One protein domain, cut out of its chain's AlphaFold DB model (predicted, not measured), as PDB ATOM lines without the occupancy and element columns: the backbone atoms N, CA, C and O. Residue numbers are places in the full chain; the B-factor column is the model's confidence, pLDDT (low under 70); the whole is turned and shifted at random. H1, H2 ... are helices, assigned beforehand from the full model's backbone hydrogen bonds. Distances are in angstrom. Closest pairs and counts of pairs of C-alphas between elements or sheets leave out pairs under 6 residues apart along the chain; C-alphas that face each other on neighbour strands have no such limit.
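What this domain is: This is residues 8 to 58 of the 77 residues of the protein "Glutathione transferase" of Xanthomonas citri pv. citri (UniProt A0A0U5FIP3). H2, H3 and H4 trace a flat U, with H3 as its base and H2 and H4 as its two sides, while the longest helix, H1, crosses one face of the base and reaches with its last residues to the tip of the H2 side. H1 and H3, crossed at 77 degrees, make the main contact; H4 sits at the far end of H3, away from H1 and H2. The printed part has 51 residues with four named helices, in the order H1, H2, H3, H4, and no named strand; the class is all helix. It is only just compact, close to loose, with a radius of gyration of the C-alphas of 11.4 A and spans of 30 by 20 by 15 A.

How they stand to each other: H1, residues 8 to 22, touches H3, residues 35 to 45, with 13 pairs of C-alphas within 8 A. Their closest C-alphas are those of Phe 13 and Gln 41, 4.7 A apart, and their lines are about perpendicular at 77 degrees. H1 and H2, residues 24 to 30, touch only at the corner by their link, and only just, with 3 pairs of C-alphas within 8 A; H1 does so with residues 19 to 20 alone. The closest C-alphas there are those of Glu 20 and Met 27, 5.7 A apart, and the two helices run opposite ways at a steep tilt of 56 degrees. H2 and H3 are apart, though they follow each other in the chain. H3 and H4, residues 48 to 54, touch only at the corner by their link, and only just, with 3 pairs within 8 A. Their closest C-alphas are those of Ala 45 and Ala 51, 5.7 A apart, and their lines are about perpendicular at 90 degrees. H4 is apart from H1 and from H2. In H1, H2, H3 and H4 every O i to N i+4 pair is within hydrogen-bond range.

Where its parts are: H1 runs from Val 8, C-alpha at (214.114, 164.427, 179.633), to Met 22, 20.5 A from first to last C-alpha. H2 runs from Pro 24 to Leu 30. H3 runs from Pro 35, C-alpha at (224.937, 151.488, 182.991), to Ala 45, a length of 15.4 A. H4 runs from Pro 48 to Leu 54, where the C-alpha is at (209.561, 152.799, 167.044).

The domain as a whole: The two C-alphas farthest apart are those of Asn 33 and Glu 57, at 33.4 A. The printed part has no cut, and the links from H1 to H2, H2 to H3 and H3 to H4 are tight. Residues 21 to 26, of which 24 to 26 belong to H2, stand free. The mean pLDDT of the printed part is 97.5, and no printed residue is under 70.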
ATOM      1  N   VAL A   8     212.663 164.625 179.509       95.88
ATOM      2  CA  VAL A   8     214.114 164.427 179.633       95.88
ATOM      3  C   VAL A   8     214.487 162.962 179.389       95.88
ATOM      4  O   VAL A   8     215.479 162.703 178.712       95.88
ATOM      5  N   ASP A   9     213.672 162.000 179.840       96.19
ATOM      6  CA  ASP A   9     213.904 160.576 179.567       96.19
ATOM      7  C   ASP A   9     213.829 160.268 178.061       96.19
ATOM      8  O   ASP A   9     214.647 159.513 177.535       96.19
ATOM      9  N   LEU A  10     212.871 160.877 177.351       97.56
ATOM     10  CA  LEU A  10     212.734 160.736 175.896       97.56
ATOM     11  C   LEU A  10     213.924 161.336 175.148       97.56
ATOM     12  O   LEU A  10     214.467 160.702 174.242       97.56
ATOM     13  N   SER A  11     214.343 162.537 175.539       97.50
ATOM     14  CA  SER A  11     215.484 163.217 174.929       97.50
ATOM     15  C   SER A  11     216.782 162.444 175.154       97.50
ATOM     16  O   SER A  11     217.552 162.267 174.213       97.50
ATOM     17  N   LEU A  12     217.007 161.921 176.365       97.69
ATOM     18  CA  LEU A  12     218.170 161.080 176.662       97.69
ATOM     19  C   LEU A  12     218.141 159.772 175.870       97.69
ATOM     20  O   LEU A  12     219.166 159.382 175.318       97.69
ATOM     21  N   PHE A  13     216.981 159.121 175.748       98.19
ATOM     22  CA  PHE A  13     216.828 157.948 174.884       98.19
ATOM     23  C   PHE A  13     217.237 158.248 173.433       98.19
ATOM     24  O   PHE A  13     217.997 157.477 172.841       98.19
ATOM     25  N   GLN A  14     216.767 159.366 172.871       98.06
ATOM     26  CA  GLN A  14     217.082 159.751 171.495       98.06
ATOM     27  C   GLN A  14     218.566 160.090 171.322       98.06
ATOM     28  O   GLN A  14     219.178 159.639 170.357       98.06
ATOM     29  N   LEU A  15     219.148 160.838 172.265       97.94
ATOM     30  CA  LEU A  15     220.564 161.203 172.251       97.94
ATOM     31  C   LEU A  15     221.453 159.956 172.271       97.94
ATOM     32  O   LEU A  15     222.330 159.813 171.429       97.94
ATOM     33  N   VAL A  16     221.201 159.032 173.201       98.12
ATOM     34  CA  VAL A  16     222.000 157.806 173.349       98.12
ATOM     35  C   VAL A  16     221.867 156.918 172.121       98.12
ATOM     36  O   VAL A  16     222.872 156.449 171.600       98.12
ATOM     37  N   SER A  17     220.645 156.736 171.615       98.12
ATOM     38  CA  SER A  17     220.409 155.922 170.416       98.12
ATOM     39  C   SER A  17     221.064 156.532 169.173       98.12
ATOM     40  O   SER A  17     221.577 155.807 168.327       98.12
ATOM     41  N   GLY A  18     221.074 157.864 169.067       98.12
ATOM     42  CA  GLY A  18     221.754 158.578 167.991       98.12
ATOM     43  C   GLY A  18     223.275 158.483 168.091       98.12
ATOM     44  O   GLY A  18     223.936 158.229 167.089       98.12
ATOM     45  N   LEU A  19     223.837 158.616 169.294       98.12
ATOM     46  CA  LEU A  19     225.271 158.436 169.530       98.12
ATOM     47  C   LEU A  19     225.727 157.000 169.253       98.12
ATOM     48  O   LEU A  19     226.828 156.811 168.755       98.12
ATOM     49  N   GLU A  20     224.891 155.997 169.520       97.88
ATOM     50  CA  GLU A  20     225.178 154.597 169.169       97.88
ATOM     51  C   GLU A  20     225.216 154.350 167.667       97.88
ATOM     52  O   GLU A  20     226.028 153.554 167.206       97.88
ATOM     53  N   TYR A  21     224.371 155.045 166.908       98.00
ATOM     54  CA  TYR A  21     224.459 155.044 165.453       98.00
ATOM     55  C   TYR A  21     225.702 155.798 164.960       98.00
ATOM     56  O   TYR A  21     226.401 155.328 164.069       98.00
ATOM     57  N   MET A  22     225.985 156.967 165.542       98.12
ATOM     58  CA  MET A  22     227.064 157.857 165.113       98.12
ATOM     59  C   MET A  22     228.462 157.299 165.427       98.12
ATOM     60  O   MET A  22     229.336 157.337 164.564       98.12
ATOM     61  N   PHE A  23     228.659 156.758 166.632       98.25
ATOM     62  CA  PHE A  23     229.942 156.295 167.175       98.25
ATOM     63  C   PHE A  23     229.829 154.892 167.807       98.25
ATOM     64  O   PHE A  23     229.964 154.741 169.030       98.25
ATOM     65  N   PRO A  24     229.526 153.844 167.020       97.81
ATOM     66  CA  PRO A  24     229.265 152.507 167.549       97.81
ATOM     67  C   PRO A  24     230.438 151.929 168.353       97.81
ATOM     68  O   PRO A  24     230.207 151.331 169.409       97.81
ATOM     69  N   LYS A  25     231.694 152.128 167.920       98.12
ATOM     70  CA  LYS A  25     232.872 151.632 168.655       98.12
ATOM     71  C   LYS A  25     233.014 152.351 169.987       98.12
ATOM     72  O   LYS A  25     233.158 151.696 171.023       98.12
ATOM     73  N   ARG A  26     232.916 153.685 169.986       98.00
ATOM     74  CA  ARG A  26     233.075 154.463 171.220       98.00
ATOM     75  C   ARG A  26     231.988 154.149 172.238       98.00
ATOM     76  O   ARG A  26     232.267 153.983 173.430       98.00
ATOM     77  N   MET A  27     230.744 154.058 171.775       97.94
ATOM     78  CA  MET A  27     229.603 153.771 172.640       97.94
ATOM     79  C   MET A  27     229.668 152.359 173.225       97.94
ATOM     80  O   MET A  27     229.306 152.180 174.390       97.94
ATOM     81  N   ALA A  28     230.208 151.379 172.491       96.94
ATOM     82  CA  ALA A  28     230.465 150.043 173.025       96.94
ATOM     83  C   ALA A  28     231.456 150.074 174.205       96.94
ATOM     84  O   ALA A  28     231.188 149.472 175.247       96.94
ATOM     85  N   THR A  29     232.555 150.833 174.100       96.75
ATOM     86  CA  THR A  29     233.516 150.995 175.207       96.75
ATOM     87  C   THR A  29     232.902 151.713 176.407       96.75
ATOM     88  O   THR A  29     233.168 151.340 177.553       96.75
ATOM     89  N   LEU A  30     232.093 152.751 176.169       96.50
ATOM     90  CA  LEU A  30     231.503 153.573 177.229       96.50
ATOM     91  C   LEU A  30     230.338 152.897 177.952       96.50
ATOM     92  O   LEU A  30     230.093 153.238 179.108       96.50
ATOM     93  N   ALA A  31     229.646 151.940 177.330       94.69
ATOM     94  CA  ALA A  31     228.451 151.308 177.897       94.69
ATOM     95  C   ALA A  31     228.660 150.778 179.329       94.69
ATOM     96  O   ALA A  31     227.773 150.923 180.172       94.69
ATOM     97  N   LYS A  32     229.854 150.246 179.634       95.50
ATOM     98  CA  LYS A  32     230.225 149.760 180.977       95.50
ATOM     99  C   LYS A  32     230.333 150.869 182.034       95.50
ATOM    100  O   LYS A  32     230.141 150.604 183.214       95.50
ATOM    101  N   ASN A  33     230.619 152.100 181.613       97.44
ATOM    102  CA  ASN A  33     230.788 153.260 182.490       97.44
ATOM    103  C   ASN A  33     229.469 154.015 182.720       97.44
ATOM    104  O   ASN A  33     229.365 154.782 183.673       97.44
ATOM    105  N   VAL A  34     228.461 153.811 181.862       96.81
ATOM    106  CA  VAL A  34     227.155 154.491 181.949       96.81
ATOM    107  C   VAL A  34     225.966 153.513 182.020       96.81
ATOM    108  O   VAL A  34     224.991 153.662 181.277       96.81
ATOM    109  N   PRO A  35     225.973 152.525 182.939       97.00
ATOM    110  CA  PRO A  35     224.937 151.488 182.991       97.00
ATOM    111  C   PRO A  35     223.532 152.056 183.230       97.00
ATOM    112  O   PRO A  35     222.561 151.572 182.651       97.00
ATOM    113  N   GLY A  36     223.408 153.131 184.016       96.69
ATOM    114  CA  GLY A  36     222.123 153.795 184.257       96.69
ATOM    115  C   GLY A  36     221.519 154.420 182.996       96.69
ATOM    116  O   GLY A  36     220.307 154.361 182.797       96.69
ATOM    117  N   LEU A  37     222.358 154.957 182.106       96.38
ATOM    118  CA  LEU A  37     221.908 155.555 180.850       96.38
ATOM    119  C   LEU A  37     221.449 154.479 179.858       96.38
ATOM    120  O   LEU A  37     220.418 154.637 179.205       96.38
ATOM    121  N   LYS A  38     222.154 153.343 179.817       97.69
ATOM    122  CA  LYS A  38     221.751 152.158 179.044       97.69
ATOM    123  C   LYS A  38     220.434 151.569 179.552       97.69
ATOM    124  O   LYS A  38     219.546 151.276 178.752       97.69
ATOM    125  N   ALA A  39     220.267 151.473 180.869       96.88
ATOM    126  CA  ALA A  39     219.015 151.029 181.476       96.88
ATOM    127  C   ALA A  39     217.855 151.998 181.180       96.88
ATOM    128  O   ALA A  39     216.752 151.556 180.856       96.88
ATOM    129  N   LEU A  40     218.095 153.316 181.230       96.81
ATOM    130  CA  LEU A  40     217.103 154.326 180.849       96.81
ATOM    131  C   LEU A  40     216.691 154.164 179.385       96.81
ATOM    132  O   LEU A  40     215.493 154.118 179.102       96.81
ATOM    133  N   GLN A  41     217.656 154.028 178.473       97.81
ATOM    134  CA  GLN A  41     217.398 153.839 177.046       97.81
ATOM    135  C   GLN A  41     216.498 152.614 176.807       97.81
ATOM    136  O   GLN A  41     215.467 152.728 176.142       97.81
ATOM    137  N   GLN A  42     216.836 151.466 177.402       97.62
ATOM    138  CA  GLN A  42     216.039 150.239 177.293       97.62
ATOM    139  C   GLN A  42     214.633 150.414 177.875       97.62
ATOM    140  O   GLN A  42     213.642 150.081 177.224       97.62
ATOM    141  N   ARG A  43     214.527 150.997 179.076       97.31
ATOM    142  CA  ARG A  43     213.244 151.250 179.741       97.31
ATOM    143  C   ARG A  43     212.340 152.153 178.909       97.31
ATOM    144  O   ARG A  43     211.136 151.917 178.862       97.31
ATOM    145  N   VAL A  44     212.890 153.189 178.273       97.88
ATOM    146  CA  VAL A  44     212.129 154.089 177.394       97.88
ATOM    147  C   VAL A  44     211.687 153.361 176.124       97.88
ATOM    148  O   VAL A  44     210.509 153.448 175.778       97.88
ATOM    149  N   ALA A  45     212.579 152.596 175.485       97.94
ATOM    150  CA  ALA A  45     212.276 151.838 174.269       97.94
ATOM    151  C   ALA A  45     211.128 150.833 174.458       97.94
ATOM    152  O   ALA A  45     210.312 150.650 173.558       97.94
ATOM    153  N   GLN A  46     211.040 150.214 175.639       97.75
ATOM    154  CA  GLN A  46     210.027 149.207 175.972       97.75
ATOM    155  C   GLN A  46     208.658 149.795 176.352       97.75
ATOM    156  O   GLN A  46     207.692 149.048 176.516       97.75
ATOM    157  N   ARG A  47     208.516 151.122 176.502       96.44
ATOM    158  CA  ARG A  47     207.211 151.719 176.841       96.44
ATOM    159  C   ARG A  47     206.227 151.479 175.692       96.44
ATOM    160  O   ARG A  47     206.568 151.831 174.568       96.44
ATOM    161  N   PRO A  48     204.983 151.024 175.939       97.56
ATOM    162  CA  PRO A  48     204.083 150.579 174.869       97.56
ATOM    163  C   PRO A  48     203.898 151.584 173.724       97.56
ATOM    164  O   PRO A  48     204.013 151.236 172.554       97.56
ATOM    165  N   ARG A  49     203.677 152.865 174.052       97.12
ATOM    166  CA  ARG A  49     203.512 153.929 173.046       97.12
ATOM    167  C   ARG A  49     204.803 154.256 172.295       97.12
ATOM    168  O   ARG A  49     204.740 154.591 171.116       97.12
ATOM    169  N   VAL A  50     205.950 154.169 172.969       97.62
ATOM    170  CA  VAL A  50     207.258 154.386 172.340       97.62
ATOM    171  C   VAL A  50     207.560 153.209 171.428       97.62
ATOM    172  O   VAL A  50     207.760 153.437 170.247       97.62
ATOM    173  N   ALA A  51     207.479 151.971 171.914       98.31
ATOM    174  CA  ALA A  51     207.670 150.761 171.116       98.31
ATOM    175  C   ALA A  51     206.791 150.751 169.852       98.31
ATOM    176  O   ALA A  51     207.298 150.526 168.754       98.31
ATOM    177  N   ALA A  52     205.503 151.091 169.982       98.56
ATOM    178  CA  ALA A  52     204.594 151.206 168.842       98.56
ATOM    179  C   ALA A  52     205.035 152.284 167.836       98.56
ATOM    180  O   ALA A  52     204.963 152.070 166.631       98.56
ATOM    181  N   TYR A  53     205.520 153.437 168.308       98.25
ATOM    182  CA  TYR A  53     206.104 154.454 167.431       98.25
ATOM    183  C   TYR A  53     207.398 153.965 166.769       98.25
ATOM    184  O   TYR A  53     207.564 154.151 165.564       98.25
ATOM    185  N   LEU A  54     208.279 153.306 167.529       97.94
ATOM    186  CA  LEU A  54     209.561 152.799 167.044       97.94
ATOM    187  C   LEU A  54     209.410 151.755 165.932       97.94
ATOM    188  O   LEU A  54     210.320 151.650 165.112       97.94
ATOM    189  N   ALA A  55     208.296 151.018 165.920       97.75
ATOM    190  CA  ALA A  55     207.938 150.032 164.902       97.75
ATOM    191  C   ALA A  55     207.094 150.606 163.746       97.75
ATOM    192  O   ALA A  55     206.811 149.896 162.788       97.75
ATOM    193  N   SER A  56     206.652 151.863 163.840       98.38
ATOM    194  CA  SER A  56     205.805 152.488 162.818       98.38
ATOM    195  C   SER A  56     206.626 153.166 161.722       98.38
ATOM    196  O   SER A  56     207.710 153.681 161.988       98.38
ATOM    197  N   GLU A  57     206.045 153.301 160.528       97.69
ATOM    198  CA  GLU A  57     206.638 154.032 159.392       97.69
ATOM    199  C   GLU A  57     206.906 155.517 159.688       97.69
ATOM    200  O   GLU A  57     207.713 156.160 159.025       97.69
ATOM    201  N   ARG A  58     206.262 156.074 160.723       97.81
ATOM    202  CA  ARG A  58     206.479 157.462 161.155       97.81
ATOM    203  C   ARG A  58     207.876 157.687 161.731       97.81
ATOM    204  O   ARG A  58     208.333 158.827 161.760       97.81
TER     205      ARG A  58